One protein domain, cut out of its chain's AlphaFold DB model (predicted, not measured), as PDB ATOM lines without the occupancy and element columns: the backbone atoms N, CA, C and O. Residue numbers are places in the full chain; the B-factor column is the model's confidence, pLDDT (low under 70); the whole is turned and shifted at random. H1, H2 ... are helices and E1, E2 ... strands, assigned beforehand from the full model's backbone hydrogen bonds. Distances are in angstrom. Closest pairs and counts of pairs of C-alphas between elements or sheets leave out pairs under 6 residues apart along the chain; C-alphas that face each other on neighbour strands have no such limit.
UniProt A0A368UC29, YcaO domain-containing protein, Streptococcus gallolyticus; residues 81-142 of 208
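AT A GLANCE: This is residues 81 to 142 of the 208 residues of the protein "YcaO domain-containing protein" of Streptococcus gallolyticus (UniProt A0A368UC29). There is little regular structure: one two-stranded hairpin, E1 and E2, with long loops gathered toward the end away from its turn, and one short helical turn, H1, near the end of E2. The printed part has 62 residues, with 16 in the named elements, in the order H1, E1, E2; the class is mixed, and the sheet E1 - E2 is antiparallel. It is compact, with a radius of gyration of the C-alphas of 11.2 A, and rounded, spanning 30 by 26 by 21 A.

HOW THE PARTS SIT: H1, residues 93 to 96, and E2, residues 119 to 124, have their closest C-alphas at Pro 93 and Pro 124, 6.3 A apart. E1, residues 109 to 114, forms an antiparallel hairpin with E2, at 142 degrees between directions. N 112 and O 121 are 2.8 A apart and N 110 and O 123 3.0 A, within hydrogen-bond range. H1 is too short for an O i to N i+4 pair; its one O i to N i+3 pair is within range.

IN THESE COORDINATES: H1 begins at C-alpha 93 (-24.802, -51.437, -48.902) and is 5.6 A long. E1 is 14.9 A long. E2 is 16.3 A long and ends at C-alpha 124 (-28.547, -46.673, -47.145).

THE WHOLE: The C-alphas farthest apart, of Asp 117 and Gly 136, are 31.8 A apart. The printed part has no cut. The link H1 to E1 is long, E1 to E2 tight. Residues 81, 83 to 87 and 136 to 138 have pLDDT under 70.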
ATOM      1  N   GLU A  81     -35.952 -33.203 -44.499       69.19
ATOM      2  CA  GLU A  81     -34.530 -33.429 -44.268       69.19
ATOM      3  C   GLU A  81     -34.329 -34.764 -43.548       69.19
ATOM      4  O   GLU A  81     -35.061 -35.124 -42.615       69.19
ATOM      5  N   ILE A  82     -33.366 -35.529 -44.050       70.62
ATOM      6  CA  ILE A  82     -33.031 -36.845 -43.529       70.62
ATOM      7  C   ILE A  82     -32.420 -36.614 -42.154       70.62
ATOM      8  O   ILE A  82     -31.301 -36.122 -42.034       70.62
ATOM      9  N   THR A  83     -33.170 -36.938 -41.103       60.88
ATOM     10  CA  THR A  83     -32.619 -36.923 -39.751       60.88
ATOM     11  C   THR A  83     -31.808 -38.197 -39.575       60.88
ATOM     12  O   THR A  83     -32.348 -39.258 -39.259       60.88
ATOM     13  N   THR A  84     -30.507 -38.103 -39.821       61.16
ATOM     14  CA  THR A  84     -29.573 -39.146 -39.416       61.16
ATOM     15  C   THR A  84     -29.499 -39.124 -37.892       61.16
ATOM     16  O   THR A  84     -29.138 -38.119 -37.285       61.16
ATOM     17  N   CYS A  85     -29.894 -40.217 -37.241       56.81
ATOM     18  CA  CYS A  85     -29.469 -40.435 -35.860       56.81
ATOM     19  C   CYS A  85     -28.095 -41.111 -35.876       56.81
ATOM     20  O   CYS A  85     -27.751 -41.788 -36.846       56.81
ATOM     21  N   GLU A  86     -27.278 -40.932 -34.845       62.47
ATOM     22  CA  GLU A  86     -26.132 -41.822 -34.679       62.47
ATOM     23  C   GLU A  86     -26.671 -43.204 -34.298       62.47
ATOM     24  O   GLU A  86     -27.341 -43.364 -33.281       62.47
ATOM     25  N   SER A  87     -26.437 -44.193 -35.160       68.44
ATOM     26  CA  SER A  87     -26.682 -45.598 -34.862       68.44
ATOM     27  C   SER A  87     -25.403 -46.375 -35.107       68.44
ATOM     28  O   SER A  87     -24.790 -46.263 -36.171       68.44
ATOM     29  N   ASP A  88     -25.049 -47.222 -34.146       77.00
ATOM     30  CA  ASP A  88     -23.909 -48.134 -34.258       77.00
ATOM     31  C   ASP A  88     -24.189 -49.299 -35.226       77.00
ATOM     32  O   ASP A  88     -23.298 -50.090 -35.533       77.00
ATOM     33  N   ARG A  89     -25.434 -49.440 -35.712       89.94
ATOM     34  CA  ARG A  89     -25.886 -50.579 -36.527       89.94
ATOM     35  C   ARG A  89     -26.271 -50.156 -37.936       89.94
ATOM     36  O   ARG A  89     -27.449 -50.112 -38.289       89.94
ATOM     37  N   LYS A  90     -25.257 -49.885 -38.753       92.19
ATOM     38  CA  LYS A  90     -25.404 -49.650 -40.194       92.19
ATOM     39  C   LYS A  90     -25.315 -50.966 -40.959       92.19
ATOM     40  O   LYS A  90     -24.330 -51.690 -40.834       92.19
ATOM     41  N   ILE A  91     -26.338 -51.270 -41.752       93.94
ATOM     42  CA  ILE A  91     -26.326 -52.417 -42.661       93.94
ATOM     43  C   ILE A  91     -25.521 -52.040 -43.901       93.94
ATOM     44  O   ILE A  91     -25.755 -50.994 -44.506       93.94
ATOM     45  N   LEU A  92     -24.569 -52.897 -44.269       92.88
ATOM     46  CA  LEU A  92     -23.689 -52.650 -45.405       92.88
ATOM     47  C   LEU A  92     -24.494 -52.535 -46.714       92.88
ATOM     48  O   LEU A  92     -25.380 -53.362 -46.951       92.88
ATOM     49  N   PRO A  93     -24.188 -51.556 -47.582       91.81
ATOM     50  CA  PRO A  93     -24.802 -51.437 -48.902       91.81
ATOM     51  C   PRO A  93     -24.773 -52.736 -49.719       91.81
ATOM     52  O   PRO A  93     -25.777 -53.084 -50.347       91.81
ATOM     53  N   SER A  94     -23.673 -53.493 -49.664       92.38
ATOM     54  CA  SER A  94     -23.504 -54.756 -50.394       92.38
ATOM     55  C   SER A  94     -24.563 -55.819 -50.081       92.38
ATOM     56  O   SER A  94     -24.818 -56.690 -50.915       92.38
ATOM     57  N   VAL A  95     -25.240 -55.716 -48.929       93.31
ATOM     58  CA  VAL A  95     -26.378 -56.574 -48.554       93.31
ATOM     59  C   VAL A  95     -27.582 -56.347 -49.470       93.31
ATOM     60  O   VAL A  95     -28.286 -57.297 -49.805       93.31
ATOM     61  N   PHE A  96     -27.821 -55.106 -49.897       91.25
ATOM     62  CA  PHE A  96     -28.950 -54.747 -50.763       91.25
ATOM     63  C   PHE A  96     -28.600 -54.854 -52.248       91.25
ATOM     64  O   PHE A  96     -29.464 -55.134 -53.079       91.25
ATOM     65  N   ASN A  97     -27.336 -54.621 -52.599       89.31
ATOM     66  CA  ASN A  97     -26.855 -54.737 -53.966       89.31
ATOM     67  C   ASN A  97     -25.405 -55.213 -53.974       89.31
ATOM     68  O   ASN A  97     -24.501 -54.492 -53.565       89.31
ATOM     69  N   THR A  98     -25.167 -56.390 -54.543       87.94
ATOM     70  CA  THR A  98     -23.841 -57.024 -54.578       87.94
ATOM     71  C   THR A  98     -22.762 -56.210 -55.301       87.94
ATOM     72  O   THR A  98     -21.583 -56.493 -55.134       87.94
ATOM     73  N   GLY A  99     -23.138 -55.243 -56.146       86.81
ATOM     74  CA  GLY A  99     -22.206 -54.349 -56.842       86.81
ATOM     75  C   GLY A  99     -21.883 -53.053 -56.092       86.81
ATOM     76  O   GLY A  99     -21.174 -52.208 -56.634       86.81
ATOM     77  N   ALA A 100     -22.428 -52.859 -54.891       88.25
ATOM     78  CA  ALA A 100     -22.234 -51.650 -54.101       88.25
ATOM     79  C   ALA A 100     -20.865 -51.597 -53.414       88.25
ATOM     80  O   ALA A 100     -20.308 -52.623 -53.031       88.25
ATOM     81  N   ASN A 101     -20.354 -50.383 -53.196       87.69
ATOM     82  CA  ASN A 101     -19.201 -50.146 -52.327       87.69
ATOM     83  C   ASN A 101     -19.669 -50.032 -50.865       87.69
ATOM     84  O   ASN A 101     -20.619 -49.303 -50.602       87.69
ATOM     85  N   ASP A 102     -18.987 -50.683 -49.923       90.88
ATOM     86  CA  ASP A 102     -19.313 -50.641 -48.489       90.88
ATOM     87  C   ASP A 102     -18.685 -49.465 -47.714       90.88
ATOM     88  O   ASP A 102     -18.816 -49.387 -46.492       90.88
ATOM     89  N   GLY A 103     -18.034 -48.524 -48.402       89.00
ATOM     90  CA  GLY A 103     -17.581 -47.256 -47.824       89.00
ATOM     91  C   GLY A 103     -18.768 -46.424 -47.340       89.00
ATOM     92  O   GLY A 103     -19.434 -45.759 -48.137       89.00
ATOM     93  N   LEU A 104     -19.052 -46.491 -46.036       88.44
ATOM     94  CA  LEU A 104     -20.245 -45.928 -45.391       88.44
ATOM     95  C   LEU A 104     -20.367 -44.404 -45.544       88.44
ATOM     96  O   LEU A 104     -21.469 -43.862 -45.458       88.44
ATOM     97  N   GLU A 105     -19.246 -43.723 -45.767       87.69
ATOM     98  CA  GLU A 105     -19.141 -42.286 -46.031       87.69
ATOM     99  C   GLU A 105     -19.737 -41.857 -47.380       87.69
ATOM    100  O   GLU A 105     -20.015 -40.674 -47.577       87.69
ATOM    101  N   ASN A 106     -19.961 -42.806 -48.295       87.69
ATOM    102  CA  ASN A 106     -20.540 -42.554 -49.620       87.69
ATOM    103  C   ASN A 106     -22.079 -42.578 -49.615       87.69
ATOM    104  O   ASN A 106     -22.710 -42.432 -50.662       87.69
ATOM    105  N   TYR A 107     -22.694 -42.774 -48.447       87.81
ATOM    106  CA  TYR A 107     -24.134 -42.960 -48.311       87.81
ATOM    107  C   TYR A 107     -24.719 -42.023 -47.270       87.81
ATOM    108  O   TYR A 107     -24.141 -41.791 -46.206       87.81
ATOM    109  N   ASP A 108     -25.922 -41.552 -47.566       88.69
ATOM    110  CA  ASP A 108     -26.820 -41.002 -46.569       88.69
ATOM    111  C   ASP A 108     -27.650 -42.148 -45.984       88.69
ATOM    112  O   ASP A 108     -27.919 -43.165 -46.632       88.69
ATOM    113  N   TRP A 109     -28.050 -41.994 -44.729       89.06
ATOM    114  CA  TRP A 109     -28.594 -43.088 -43.932       89.06
ATOM    115  C   TRP A 109     -29.992 -42.751 -43.439       89.06
ATOM    116  O   TRP A 109     -30.259 -41.623 -43.026       89.06
ATOM    117  N   ILE A 110     -30.874 -43.745 -43.445       90.12
ATOM    118  CA  ILE A 110     -32.214 -43.639 -42.870       90.12
ATOM    119  C   ILE A 110     -32.419 -44.731 -41.824       90.12
ATOM    120  O   ILE A 110     -31.901 -45.842 -41.945       90.12
ATOM    121  N   ASN A 111     -33.166 -44.396 -40.775       91.56
ATOM    122  CA  ASN A 111     -33.514 -45.346 -39.728       91.56
ATOM    123  C   ASN A 111     -34.515 -46.375 -40.254       91.56
ATOM    124  O   ASN A 111     -35.474 -46.031 -40.946       91.56
ATOM    125  N   ALA A 112     -34.311 -47.626 -39.868       91.81
ATOM    126  CA  ALA A 112     -35.178 -48.747 -40.183       91.81
ATOM    127  C   ALA A 112     -35.305 -49.677 -38.970       91.81
ATOM    128  O   ALA A 112     -34.562 -49.571 -37.990       91.81
ATOM    129  N   ILE A 113     -36.266 -50.592 -39.041       92.38
ATOM    130  CA  ILE A 113     -36.496 -51.611 -38.020       92.38
ATOM    131  C   ILE A 113     -36.231 -52.968 -38.658       92.38
ATOM    132  O   ILE A 113     -36.828 -53.303 -39.682       92.38
ATOM    133  N   ASN A 114     -35.362 -53.759 -38.040       92.81
ATOM    134  CA  ASN A 114     -35.268 -55.174 -38.347       92.81
ATOM    135  C   ASN A 114     -36.476 -55.884 -37.727       92.81
ATOM    136  O   ASN A 114     -36.584 -56.001 -36.510       92.81
ATOM    137  N   VAL A 115     -37.397 -56.356 -38.562       91.81
ATOM    138  CA  VAL A 115     -38.645 -56.984 -38.099       91.81
ATOM    139  C   VAL A 115     -38.442 -58.354 -37.444       91.81
ATOM    140  O   VAL A 115     -39.330 -58.811 -36.732       91.81
ATOM    141  N   ILE A 116     -37.290 -59.006 -37.648       92.94
ATOM    142  CA  ILE A 116     -36.996 -60.331 -37.077       92.94
ATOM    143  C   ILE A 116     -36.726 -60.228 -35.573       92.94
ATOM    144  O   ILE A 116     -37.205 -61.051 -34.796       92.94
ATOM    145  N   ASP A 117     -35.963 -59.217 -35.159       94.44
ATOM    146  CA  ASP A 117     -35.507 -59.041 -33.774       94.44
ATOM    147  C   ASP A 117     -35.945 -57.704 -33.149       94.44
ATOM    148  O   ASP A 117     -35.590 -57.400 -32.011       94.44
ATOM    149  N   SER A 118     -36.747 -56.916 -33.871       92.75
ATOM    150  CA  SER A 118     -37.237 -55.585 -33.482       92.75
ATOM    151  C   SER A 118     -36.138 -54.554 -33.201       92.75
ATOM    152  O   SER A 118     -36.381 -53.553 -32.521       92.75
ATOM    153  N   THR A 119     -34.923 -54.763 -33.709       92.06
ATOM    154  CA  THR A 119     -33.817 -53.829 -33.480       92.06
ATOM    155  C   THR A 119     -33.884 -52.634 -34.428       92.06
ATOM    156  O   THR A 119     -34.249 -52.754 -35.599       92.06
ATOM    157  N   GLN A 120     -33.517 -51.453 -33.922       92.69
ATOM    158  CA  GLN A 120     -33.310 -50.282 -34.770       92.69
ATOM    159  C   GLN A 120     -31.963 -50.398 -35.481       92.69
ATOM    160  O   GLN A 120     -30.933 -50.669 -34.858       92.69
ATOM    161  N   VAL A 121     -31.983 -50.180 -36.790       92.81
ATOM    162  CA  VAL A 121     -30.814 -50.217 -37.669       92.81
ATOM    163  C   VAL A 121     -30.833 -49.007 -38.594       92.81
ATOM    164  O   VAL A 121     -31.823 -48.278 -38.680       92.81
ATOM    165  N   GLN A 122     -29.736 -48.792 -39.304       93.38
ATOM    166  CA  GLN A 122     -29.662 -47.833 -40.393       93.38
ATOM    167  C   GLN A 122     -29.368 -48.537 -41.700       93.38
ATOM    168  O   GLN A 122     -28.530 -49.438 -41.760       93.38
ATOM    169  N   ILE A 123     -30.051 -48.095 -42.748       92.88
ATOM    170  CA  ILE A 123     -29.872 -48.601 -44.105       92.88
ATOM    171  C   ILE A 123     -29.535 -47.440 -45.044       92.88
ATOM    172  O   ILE A 123     -29.927 -46.298 -44.760       92.88
ATOM    173  N   PRO A 124     -28.817 -47.700 -46.149       91.25
ATOM    174  CA  PRO A 124     -28.547 -46.673 -47.145       91.25
ATOM    175  C   PRO A 124     -29.856 -46.142 -47.716       91.25
ATOM    176  O   PRO A 124     -30.718 -46.920 -48.129       91.25
ATOM    177  N   ILE A 125     -30.024 -44.828 -47.776       89.94
ATOM    178  CA  ILE A 125     -31.267 -44.237 -48.280       89.94
ATOM    179  C   ILE A 125     -31.560 -44.625 -49.741       89.94
ATOM    180  O   ILE A 125     -32.721 -44.717 -50.150       89.94
ATOM    181  N   ASP A 126     -30.514 -44.919 -50.513       89.25
ATOM    182  CA  ASP A 126     -30.605 -45.341 -51.905       89.25
ATOM    183  C   ASP A 126     -31.332 -46.686 -52.088       89.25
ATOM    184  O   ASP A 126     -31.690 -47.014 -53.218       89.25
ATOM    185  N   CYS A 127     -31.537 -47.494 -51.038       90.69
ATOM    186  CA  CYS A 127     -32.368 -48.707 -51.134       90.69
ATOM    187  C   CYS A 127     -33.862 -48.444 -50.870       90.69
ATOM    188  O   CYS A 127     -34.677 -49.337 -51.081       90.69
ATOM    189  N   VAL A 128     -34.224 -47.227 -50.446       91.50
ATOM    190  CA  VAL A 128     -35.596 -46.854 -50.062       91.50
ATOM    191  C   VAL A 128     -36.260 -45.969 -51.113       91.50
ATOM    192  O   VAL A 128     -37.412 -46.201 -51.477       91.50
ATOM    193  N   TYR A 129     -35.550 -44.949 -51.604       90.94
ATOM    194  CA  TYR A 129     -36.134 -43.935 -52.483       90.94
ATOM    195  C   TYR A 129     -35.672 -44.073 -53.938       90.94
ATOM    196  O   TYR A 129     -34.481 -44.060 -54.243       90.94
ATOM    197  N   LEU A 130     -36.635 -44.149 -54.855       89.25
ATOM    198  CA  LEU A 130     -36.453 -44.457 -56.273       89.25
ATOM    199  C   LEU A 130     -35.582 -43.437 -57.006       89.25
ATOM    200  O   LEU A 130     -34.777 -43.812 -57.865       89.25
ATOM    201  N   THR A 131     -35.716 -42.155 -56.665       86.00
ATOM    202  CA  THR A 131     -35.059 -41.048 -57.371       86.00
ATOM    203  C   THR A 131     -34.025 -40.313 -56.513       86.00
ATOM    204  O   THR A 131     -33.398 -39.372 -56.995       86.00
ATOM    205  N   TYR A 132     -33.792 -40.743 -55.268       86.31
ATOM    206  CA  TYR A 132     -32.722 -40.212 -54.417       86.31
ATOM    207  C   TYR A 132     -31.392 -40.928 -54.678       86.31
ATOM    208  O   TYR A 132     -31.374 -42.150 -54.809       86.31
ATOM    209  N   ARG A 133     -30.275 -40.193 -54.717       85.38
ATOM    210  CA  ARG A 133     -28.928 -40.768 -54.845       85.38
ATOM    211  C   ARG A 133     -27.958 -40.098 -53.879       85.38
ATOM    212  O   ARG A 133     -27.842 -38.870 -53.891       85.38
ATOM    213  N   SER A 134     -27.253 -40.898 -53.088       84.38
ATOM    214  CA  SER A 134     -26.158 -40.425 -52.246       84.38
ATOM    215  C   SER A 134     -24.886 -40.154 -53.051       84.38
ATOM    216  O   SER A 134     -24.739 -40.535 -54.218       84.38
ATOM    217  N   LYS A 135     -23.956 -39.417 -52.435       74.50
ATOM    218  CA  LYS A 135     -22.744 -38.927 -53.100       74.50
ATOM    219  C   LYS A 135     -21.846 -40.083 -53.547       74.50
ATOM    220  O   LYS A 135     -21.326 -40.825 -52.730       74.50
ATOM    221  N   GLY A 136     -21.584 -40.161 -54.850       66.88
ATOM    222  CA  GLY A 136     -20.611 -41.106 -55.412       66.88
ATOM    223  C   GLY A 136     -21.160 -42.503 -55.704       66.88
ATOM    224  O   GLY A 136     -20.399 -43.351 -56.165       66.88
ATOM    225  N   ASN A 137     -22.459 -42.738 -55.502       63.84
ATOM    226  CA  ASN A 137     -23.086 -44.022 -55.790       63.84
ATOM    227  C   ASN A 137     -23.873 -44.010 -57.115       63.84
ATOM    228  O   ASN A 137     -24.444 -42.997 -57.521       63.84
ATOM    229  N   SER A 138     -23.896 -45.156 -57.796       62.28
ATOM    230  CA  SER A 138     -24.517 -45.354 -59.113       62.28
ATOM    231  C   SER A 138     -25.542 -46.488 -59.138       62.28
ATOM    232  O   SER A 138     -25.988 -46.878 -60.222       62.28
ATOM    233  N   TRP A 139     -25.933 -47.044 -57.983       73.88
ATOM    234  CA  TRP A 139     -26.886 -48.145 -58.007       73.88
ATOM    235  C   TRP A 139     -28.296 -47.684 -58.406       73.88
ATOM    236  O   TRP A 139     -28.712 -46.548 -58.156       73.88
ATOM    237  N   MET A 140     -29.034 -48.559 -59.086       74.38
ATOM    238  CA  MET A 140     -30.404 -48.284 -59.508       74.38
ATOM    239  C   MET A 140     -31.374 -48.853 -58.477       74.38
ATOM    240  O   MET A 140     -31.490 -50.070 -58.344       74.38
ATOM    241  N   THR A 141     -32.078 -47.978 -57.766       84.62
ATOM    242  CA  THR A 141     -33.151 -48.376 -56.849       84.62
ATOM    243  C   THR A 141     -34.320 -48.966 -57.634       84.62
ATOM    244  O   THR A 141     -34.701 -48.446 -58.684       84.62
ATOM    245  N   THR A 142     -34.908 -50.042 -57.119       89.00
ATOM    246  CA  THR A 142     -36.119 -50.656 -57.684       89.00
ATOM    247  C   THR A 142     -37.286 -50.471 -56.723       89.00
ATOM    248  O   THR A 142     -37.069 -50.213 -55.545       89.00
TER     249      THR A 142